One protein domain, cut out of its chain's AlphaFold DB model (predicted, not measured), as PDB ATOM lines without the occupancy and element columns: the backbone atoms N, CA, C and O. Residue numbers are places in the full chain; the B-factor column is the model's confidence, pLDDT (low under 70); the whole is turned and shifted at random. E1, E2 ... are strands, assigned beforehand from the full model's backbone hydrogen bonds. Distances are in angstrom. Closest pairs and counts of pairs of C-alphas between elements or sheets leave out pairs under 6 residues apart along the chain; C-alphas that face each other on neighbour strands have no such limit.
ATOM      1  N   ALA A  41      20.951  42.977 -16.805       90.00
ATOM      2  CA  ALA A  41      20.674  44.244 -16.126       90.00
ATOM      3  C   ALA A  41      21.750  45.317 -16.384       90.00
ATOM      4  O   ALA A  41      21.469  46.503 -16.283       90.00
ATOM      5  N   GLY A  42      22.979  44.921 -16.742       89.31
ATOM      6  CA  GLY A  42      24.056  45.868 -17.057       89.31
ATOM      7  C   GLY A  42      24.766  46.493 -15.846       89.31
ATOM      8  O   GLY A  42      25.672  47.313 -16.041       89.31
ATOM      9  N   ASP A  43      24.392  46.081 -14.634       93.12
ATOM     10  CA  ASP A  43      24.941  46.565 -13.368       93.12
ATOM     11  C   ASP A  43      25.955  45.589 -12.765       93.12
ATOM     12  O   ASP A  43      25.846  44.368 -12.912       93.12
ATOM     13  N   CYS A  44      26.952  46.140 -12.068       94.06
ATOM     14  CA  CYS A  44      27.945  45.353 -11.347       94.06
ATOM     15  C   CYS A  44      27.581  45.207  -9.868       94.06
ATOM     16  O   CYS A  44      27.117  46.173  -9.260       94.06
ATOM     17  N   PRO A  45      27.846  44.036  -9.256       91.56
ATOM     18  CA  PRO A  45      27.734  43.879  -7.812       91.56
ATOM     19  C   PRO A  45      28.636  44.862  -7.060       91.56
ATOM     20  O   PRO A  45      29.668  45.306  -7.573       91.56
ATOM     21  N   THR A  46      28.284  45.154  -5.810       90.31
ATOM     22  CA  THR A  46      29.070  46.036  -4.940       90.31
ATOM     23  C   THR A  46      30.531  45.587  -4.858       90.31
ATOM     24  O   THR A  46      30.827  44.416  -4.619       90.31
ATOM     25  N   GLY A  47      31.454  46.533  -5.038       89.31
ATOM     26  CA  GLY A  47      32.896  46.274  -5.012       89.31
ATOM     27  C   GLY A  47      33.482  45.763  -6.330       89.31
ATOM     28  O   GLY A  47      34.680  45.502  -6.377       89.31
ATOM     29  N   PHE A  48      32.679  45.638  -7.391       93.75
ATOM     30  CA  PHE A  48      33.163  45.409  -8.750       93.75
ATOM     31  C   PHE A  48      33.049  46.682  -9.593       93.75
ATOM     32  O   PHE A  48      32.116  47.472  -9.457       93.75
ATOM     33  N   VAL A  49      33.987  46.848 -10.518       95.00
ATOM     34  CA  VAL A  49      34.064  47.954 -11.469       95.00
ATOM     35  C   VAL A  49      33.736  47.444 -12.865       95.00
ATOM     36  O   VAL A  49      34.236  46.408 -13.307       95.00
ATOM     37  N   LYS A  50      32.908  48.194 -13.591       96.06
ATOM     38  CA  LYS A  50      32.575  47.892 -14.983       96.06
ATOM     39  C   LYS A  50      33.809  48.010 -15.874       96.06
ATOM     40  O   LYS A  50      34.483  49.040 -15.888       96.06
ATOM     41  N   ARG A  51      34.053  46.981 -16.678       95.94
ATOM     42  CA  ARG A  51      35.054  46.973 -17.746       95.94
ATOM     43  C   ARG A  51      34.391  46.566 -19.055       95.94
ATOM     44  O   ARG A  51      33.360  45.890 -19.083       95.94
ATOM     45  N   SER A  52      34.976  47.012 -20.158       95.50
ATOM     46  CA  SER A  52      34.543  46.570 -21.472       95.50
ATOM     47  C   SER A  52      35.692  46.466 -22.440       95.50
ATOM     48  O   SER A  52      36.562  47.333 -22.451       95.50
ATOM     49  N   ILE A  53      35.636  45.442 -23.278       95.31
ATOM     50  CA  ILE A  53      36.590  45.215 -24.354       95.31
ATOM     51  C   ILE A  53      35.779  45.023 -25.629       95.31
ATOM     52  O   ILE A  53      34.763  44.331 -25.615       95.31
ATOM     53  N   ARG A  54      36.223  45.647 -26.717       96.50
ATOM     54  CA  ARG A  54      35.675  45.428 -28.052       96.50
ATOM     55  C   ARG A  54      36.746  44.775 -28.904       96.50
ATOM     56  O   ARG A  54      37.844  45.314 -29.015       96.50
ATOM     57  N   LEU A  55      36.426  43.621 -29.472       95.19
ATOM     58  CA  LEU A  55      37.306  42.876 -30.362       95.19
ATOM     59  C   LEU A  55      36.659  42.795 -31.738       95.19
ATOM     60  O   LEU A  55      35.476  42.480 -31.839       95.19
ATOM     61  N   SER A  56      37.448  43.056 -32.773       95.75
ATOM     62  CA  SER A  56      37.053  42.871 -34.167       95.75
ATOM     63  C   SER A  56      37.957  41.812 -34.781       95.75
ATOM     64  O   SER A  56      39.180  41.962 -34.742       95.75
ATOM     65  N   VAL A  57      37.374  40.741 -35.314       93.50
ATOM     66  CA  VAL A  57      38.113  39.644 -35.954       93.50
ATOM     67  C   VAL A  57      37.544  39.369 -37.348       93.50
ATOM     68  O   VAL A  57      36.326  39.408 -37.496       93.50
ATOM     69  N   PRO A  58      38.374  39.094 -38.369       93.81
ATOM     70  CA  PRO A  58      37.892  38.743 -39.707       93.81
ATOM     71  C   PRO A  58      36.942  37.540 -39.700       93.81
ATOM     72  O   PRO A  58      37.120  36.611 -38.901       93.81
ATOM     73  N   GLN A  59      35.947  37.538 -40.588       90.94
ATOM     74  CA  GLN A  59      35.051  36.394 -40.765       90.94
ATOM     75  C   GLN A  59      35.685  35.372 -41.713       90.94
ATOM     76  O   GLN A  59      35.918  35.644 -42.880       90.94
ATOM     77  N   ASN A  60      35.953  34.167 -41.210       91.25
ATOM     78  CA  ASN A  60      36.308  33.023 -42.063       91.25
ATOM     79  C   ASN A  60      35.091  32.147 -42.398       91.25
ATOM     80  O   ASN A  60      35.150  31.328 -43.308       91.25
ATOM     81  N   TYR A  61      34.016  32.305 -41.628       90.44
ATOM     82  CA  TYR A  61      32.756  31.585 -41.752       90.44
ATOM     83  C   TYR A  61      31.622  32.595 -41.615       90.44
ATOM     84  O   TYR A  61      31.757  33.572 -40.879       90.44
ATOM     85  N   SER A  62      30.517  32.354 -42.307       89.25
ATOM     86  CA  SER A  62      29.266  33.094 -42.169       89.25
ATOM     87  C   SER A  62      28.433  32.534 -41.005       89.25
ATOM     88  O   SER A  62      28.476  31.330 -40.745       89.25
ATOM     89  N   PRO A  63      27.582  33.340 -40.333       89.44
ATOM     90  CA  PRO A  63      26.604  32.826 -39.362       89.44
ATOM     91  C   PRO A  63      25.624  31.786 -39.933       89.44
ATOM     92  O   PRO A  63      24.976  31.070 -39.175       89.44
ATOM     93  N   SER A  64      25.477  31.729 -41.261       90.12
ATOM     94  CA  SER A  64      24.672  30.716 -41.952       90.12
ATOM     95  C   SER A  64      25.400  29.387 -42.166       90.12
ATOM     96  O   SER A  64      24.755  28.414 -42.560       90.12
ATOM     97  N   ASP A  65      26.719  29.347 -41.967       93.69
ATOM     98  CA  ASP A  65      27.518  28.148 -42.197       93.69
ATOM     99  C   ASP A  65      27.286  27.131 -41.086       93.69
ATOM    100  O   ASP A  65      27.143  27.471 -39.905       93.69
ATOM    101  N   LYS A  66      27.255  25.857 -41.478       95.00
ATOM    102  CA  LYS A  66      26.894  24.751 -40.596       95.00
ATOM    103  C   LYS A  66      27.962  23.676 -40.567       95.00
ATOM    104  O   LYS A  66      28.570  23.356 -41.591       95.00
ATOM    105  N   PHE A  67      28.141  23.081 -39.397       93.75
ATOM    106  CA  PHE A  67      28.827  21.810 -39.262       93.75
ATOM    107  C   PHE A  67      28.021  20.696 -39.947       93.75
ATOM    108  O   PHE A  67      26.859  20.854 -40.330       93.75
ATOM    109  N   ARG A  68      28.662  19.539 -40.135       94.12
ATOM    110  CA  ARG A  68      28.073  18.391 -40.843       94.12
ATOM    111  C   ARG A  68      26.830  17.821 -40.144       94.12
ATOM    112  O   ARG A  68      26.001  17.199 -40.799       94.12
ATOM    113  N   ASP A  69      26.720  18.020 -38.839       95.06
ATOM    114  CA  ASP A  69      25.562  17.672 -38.007       95.06
ATOM    115  C   ASP A  69      24.394  18.674 -38.130       95.06
ATOM    116  O   ASP A  69      23.302  18.409 -37.632       95.06
ATOM    117  N   GLY A  70      24.590  19.786 -38.844       93.12
ATOM    118  CA  GLY A  70      23.580  20.812 -39.088       93.12
ATOM    119  C   GLY A  70      23.561  21.952 -38.067       93.12
ATOM    120  O   GLY A  70      22.744  22.872 -38.238       93.12
ATOM    121  N   GLU A  71      24.440  21.924 -37.059       94.44
ATOM    122  CA  GLU A  71      24.616  23.021 -36.102       94.44
ATOM    123  C   GLU A  71      25.341  24.204 -36.745       94.44
ATOM    124  O   GLU A  71      26.188  24.031 -37.620       94.44
ATOM    125  N   ASN A  72      25.014  25.426 -36.324       93.31
ATOM    126  CA  ASN A  72      25.684  26.620 -36.839       93.31
ATOM    127  C   ASN A  72      27.126  26.672 -36.324       93.31
ATOM    128  O   ASN A  72      27.355  26.536 -35.121       93.31
ATOM    129  N   ILE A  73      28.083  26.949 -37.214       93.31
ATOM    130  CA  ILE A  73      29.501  27.079 -36.838       93.31
ATOM    131  C   ILE A  73      29.696  28.269 -35.894       93.31
ATOM    132  O   ILE A  73      30.474  28.201 -34.943       93.31
ATOM    133  N   ILE A  74      28.970  29.363 -36.142       92.88
ATOM    134  CA  ILE A  74      29.009  30.576 -35.326       92.88
ATOM    135  C   ILE A  74      27.580  31.013 -35.021       92.88
ATOM    136  O   ILE A  74      26.771  31.212 -35.923       92.88
ATOM    137  N   THR A  75      27.290  31.223 -33.738       93.19
ATOM    138  CA  THR A  75      26.019  31.799 -33.285       93.19
ATOM    139  C   THR A  75      26.264  33.209 -32.770       93.19
ATOM    140  O   THR A  75      26.976  33.412 -31.789       93.19
ATOM    141  N   VAL A  76      25.685  34.192 -33.456       94.75
ATOM    142  CA  VAL A  76      25.689  35.599 -33.038       94.75
ATOM    143  C   VAL A  76      24.526  35.871 -32.084       94.75
ATOM    144  O   VAL A  76      23.516  35.169 -32.118       94.75
ATOM    145  N   GLY A  77      24.649  36.901 -31.250       95.44
ATOM    146  CA  GLY A  77      23.610  37.254 -30.288       95.44
ATOM    147  C   GLY A  77      24.141  37.976 -29.058       95.44
ATOM    148  O   GLY A  77      25.283  38.441 -29.024       95.44
ATOM    149  N   ASP A  78      23.286  38.059 -28.047       95.25
ATOM    150  CA  ASP A  78      23.568  38.718 -26.777       95.25
ATOM    151  C   ASP A  78      23.827  37.681 -25.671       95.25
ATOM    152  O   ASP A  78      23.161  36.648 -25.585       95.25
ATOM    153  N   MET A  79      24.782  37.979 -24.791       92.69
ATOM    154  CA  MET A  79      25.079  37.214 -23.582       92.69
ATOM    155  C   MET A  79      25.162  38.176 -22.397       92.69
ATOM    156  O   MET A  79      26.194  38.803 -22.139       92.69
ATOM    157  N   GLY A  80      24.049  38.307 -21.673       92.94
ATOM    158  CA  GLY A  80      23.914  39.324 -20.633       92.94
ATOM    159  C   GLY A  80      24.024  40.720 -21.243       92.94
ATOM    160  O   GLY A  80      23.230  41.070 -22.109       92.94
ATOM    161  N   ALA A  81      25.007  41.504 -20.805       94.81
ATOM    162  CA  ALA A  81      25.321  42.802 -21.410       94.81
ATOM    163  C   ALA A  81      26.389  42.731 -22.522       94.81
ATOM    164  O   ALA A  81      26.744  43.764 -23.092       94.81
ATOM    165  N   SER A  82      26.945  41.547 -22.794       95.56
ATOM    166  CA  SER A  82      27.914  41.329 -23.876       95.56
ATOM    167  C   SER A  82      27.206  40.972 -25.177       95.56
ATOM    168  O   SER A  82      26.097  40.440 -25.152       95.56
ATOM    169  N   LYS A  83      27.852  41.224 -26.313       96.69
ATOM    170  CA  LYS A  83      27.246  41.018 -27.628       96.69
ATOM    171  C   LYS A  83      28.260  40.540 -28.658       96.69
ATOM    172  O   LYS A  83      29.369  41.065 -28.715       96.69
ATOM    173  N   LEU A  84      27.858  39.592 -29.497       96.50
ATOM    174  CA  LEU A  84      28.595  39.152 -30.680       96.50
ATOM    175  C   LEU A  84      27.759  39.435 -31.929       96.50
ATOM    176  O   LEU A  84      26.603  39.021 -32.011       96.50
ATOM    177  N   GLN A  85      28.337  40.133 -32.907       95.69
ATOM    178  CA  GLN A  85      27.654  40.534 -34.140       95.69
ATOM    179  C   GLN A  85      28.522  40.264 -35.360       95.69
ATOM    180  O   GLN A  85      29.738  40.426 -35.310       95.69
ATOM    181  N   ALA A  86      27.878  39.914 -36.468       94.56
ATOM    182  CA  ALA A  86      28.488  39.916 -37.790       94.56
ATOM    183  C   ALA A  86      28.304  41.298 -38.431       94.56
ATOM    184  O   ALA A  86      27.170  41.765 -38.563       94.56
ATOM    185  N   MET A  87      29.392  41.946 -38.842       92.38
ATOM    186  CA  MET A  87      29.355  43.193 -39.608       92.38
ATOM    187  C   MET A  87      29.650  42.887 -41.076       92.38
ATOM    188  O   MET A  87      30.787  42.975 -41.521       92.38
ATOM    189  N   ALA A  88      28.602  42.540 -41.831       84.56
ATOM    190  CA  ALA A  88      28.714  42.040 -43.206       84.56
ATOM    191  C   ALA A  88      29.418  43.001 -44.183       84.56
ATOM    192  O   ALA A  88      30.034  42.555 -45.141       84.56
ATOM    193  N   TYR A  89      29.332  44.318 -43.959       87.19
ATOM    194  CA  TYR A  89      30.013  45.302 -44.809       87.19
ATOM    195  C   TYR A  89      31.532  45.316 -44.597       87.19
ATOM    196  O   TYR A  89      32.288  45.550 -45.531       87.19
ATOM    197  N   GLU A  90      31.964  45.083 -43.360       88.44
ATOM    198  CA  GLU A  90      33.374  45.115 -42.964       88.44
ATOM    199  C   GLU A  90      34.007  43.715 -42.965       88.44
ATOM    200  O   GLU A  90      35.204  43.601 -42.728       88.44
ATOM    201  N   ASP A  91      33.213  42.669 -43.218       92.25
ATOM    202  CA  ASP A  91      33.611  41.257 -43.173       92.25
ATOM    203  C   ASP A  91      34.331  40.878 -41.862       92.25
ATOM    204  O   ASP A  91      35.325  40.148 -41.824       92.25
ATOM    205  N   VAL A  92      33.819  41.404 -40.741       95.38
ATOM    206  CA  VAL A  92      34.335  41.130 -39.389       95.38
ATOM    207  C   VAL A  92      33.236  40.712 -38.416       95.38
ATOM    208  O   VAL A  92      32.099  41.188 -38.459       95.38
ATOM    209  N   TYR A  93      33.599  39.853 -37.470       96.06
ATOM    210  CA  TYR A  93      32.864  39.683 -36.227       96.06
ATOM    211  C   TYR A  93      33.303  40.732 -35.218       96.06
ATOM    212  O   TYR A  93      34.494  40.889 -34.950       96.06
ATOM    213  N   VAL A  94      32.328  41.399 -34.610       96.44
ATOM    214  CA  VAL A  94      32.551  42.326 -33.505       96.44
ATOM    215  C   VAL A  94      31.990  41.728 -32.228       96.44
ATOM    216  O   VAL A  94      30.789  41.469 -32.125       96.44
ATOM    217  N   MET A  95      32.872  41.534 -31.252       96.19
ATOM    218  CA  MET A  95      32.533  41.097 -29.906       96.19
ATOM    219  C   MET A  95      32.713  42.253 -28.925       96.19
ATOM    220  O   MET A  95      33.832  42.691 -28.663       96.19
ATOM    221  N   ASP A  96      31.609  42.713 -28.351       96.50
ATOM    222  CA  ASP A  96      31.586  43.649 -27.235       96.50
ATOM    223  C   ASP A  96      31.449  42.852 -25.930       96.50
ATOM    224  O   ASP A  96      30.360  42.413 -25.561       96.50
ATOM    225  N   LEU A  97      32.558  42.663 -25.218       95.69
ATOM    226  CA  LEU A  97      32.597  41.993 -23.921       95.69
ATOM    227  C   LEU A  97      32.345  43.017 -22.810       95.69
ATOM    228  O   LEU A  97      33.088  43.998 -22.687       95.69
ATOM    229  N   LYS A  98      31.326  42.795 -21.980       97.06
ATOM    230  CA  LYS A  98      31.053  43.595 -20.777       97.06
ATOM    231  C   LYS A  98      31.259  42.733 -19.539       97.06
ATOM    232  O   LYS A  98      30.610  41.700 -19.367       97.06
ATOM    233  N   THR A  99      32.155  43.173 -18.666       96.81
ATOM    234  CA  THR A  99      32.511  42.453 -17.442       96.81
ATOM    235  C   THR A  99      32.464  43.370 -16.230       96.81
ATOM    236  O   THR A  99      32.545  44.598 -16.330       96.81
ATOM    237  N   CYS A 100      32.321  42.755 -15.068       95.88
ATOM    238  CA  CYS A 100      32.490  43.382 -13.769       95.88
ATOM    239  C   CYS A 100      33.766  42.817 -13.163       95.88
ATOM    240  O   CYS A 100      33.856  41.606 -12.975       95.88
ATOM    241  N   CYS A 101      34.748  43.667 -12.882       94.88
ATOM    242  CA  CYS A 101      36.049  43.252 -12.373       94.88
ATOM    243  C   CYS A 101      36.300  43.803 -10.972       94.88
ATOM    244  O   CYS A 101      35.979  44.955 -10.692       94.88
ATOM    245  N   LYS A 102      36.889  42.990 -10.101       92.94
ATOM    246  CA  LYS A 102      37.345  43.383  -8.770       92.94
ATOM    247  C   LYS A 102      38.850  43.170  -8.681       92.94
ATOM    248  O   LYS A 102      39.353  42.127  -9.097       92.94
ATOM    249  N   GLU A 103      39.532  44.168  -8.139       87.44
ATOM    250  CA  GLU A 103      40.965  44.176  -7.847       87.44
ATOM    251  C   GLU A 103      41.119  44.474  -6.342       87.44
ATOM    252  O   GLU A 103      40.305  45.220  -5.786       87.44
TER     253      GLU A 103
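Overview. This is residues 41 to 103 of the 104 residues of an uncharacterized protein of Panagrellus redivivus (UniProt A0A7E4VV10). A long two-stranded ribbon, E1 beside E4, is widened along one part of E4 by the shorter E3 and the very short E2, giving a single elongated sheet; from the end of E1 a long loop, residues 59 to 76, swings away from the strands before coming back into E2. The printed part has 63 residues with no named helix and four named strands in the order E1, E2, E3, E4 along the chain; the sheet's order is E1, E4, E3, E2, all antiparallel. The class is all strand, though under half of the residues, 30 of the 63, are in named elements. The whole is loose, with a radius of gyration of the C-alphas of 14.8 A, and spans 45 by 27 by 19 A.

Along the chain. After residues 41 to 48, which hold no named element, E1 runs from residue 49 to residue 58, 29.9 A from C-alpha 49 at (34.064, 47.954, -11.469) to C-alpha 58 at (37.892, 38.743, -39.707). E2 is residues 77 to 79. E3 is residues 82 to 87, 15.9 A long. E4, the longest strand, is residues 92 to 102, 30.8 A long, ending with C-alpha 102 at (37.345, 43.383, -8.770).

Arrangement. E1 is an edge strand, antiparallel to the inner strand E4 at 161 degrees between their directions. The C-alphas of Arg 54 and Asp 96 face each other at 4.5 A, and N 49 and O 101 are within hydrogen-bond range at 2.8 A, as are N 93 and O 57 at 2.8 A. On E4's other side is E3, antiparallel at 168 degrees; these two form a hairpin, with N 87 and O 92 at 2.8 A and N 96 and O 83 at 2.8 A. E3 and the edge strand E2 form a hairpin too, antiparallel at 163 degrees, with N 79 and O 82 at 2.8 A. E1 and E2 are apart. E2, E3 and E4 are a meander, each strand the antiparallel neighbour of the one before. With E1 they make a Greek key, in which the first of four strands is the antiparallel neighbour of the fourth. From edge to edge the strands' lines turn by 29 degrees.

Size, cuts and confidence. The two C-alphas farthest apart, those of Gly 47 and Arg 68, are 45.7 A from each other. The link from E1 to E2 is long, with 18 residues; those from E2 to E3 and from E3 to E4 are tight. The printed part has no cut. Its mean pLDDT is 93.5, and no printed residue is under 70.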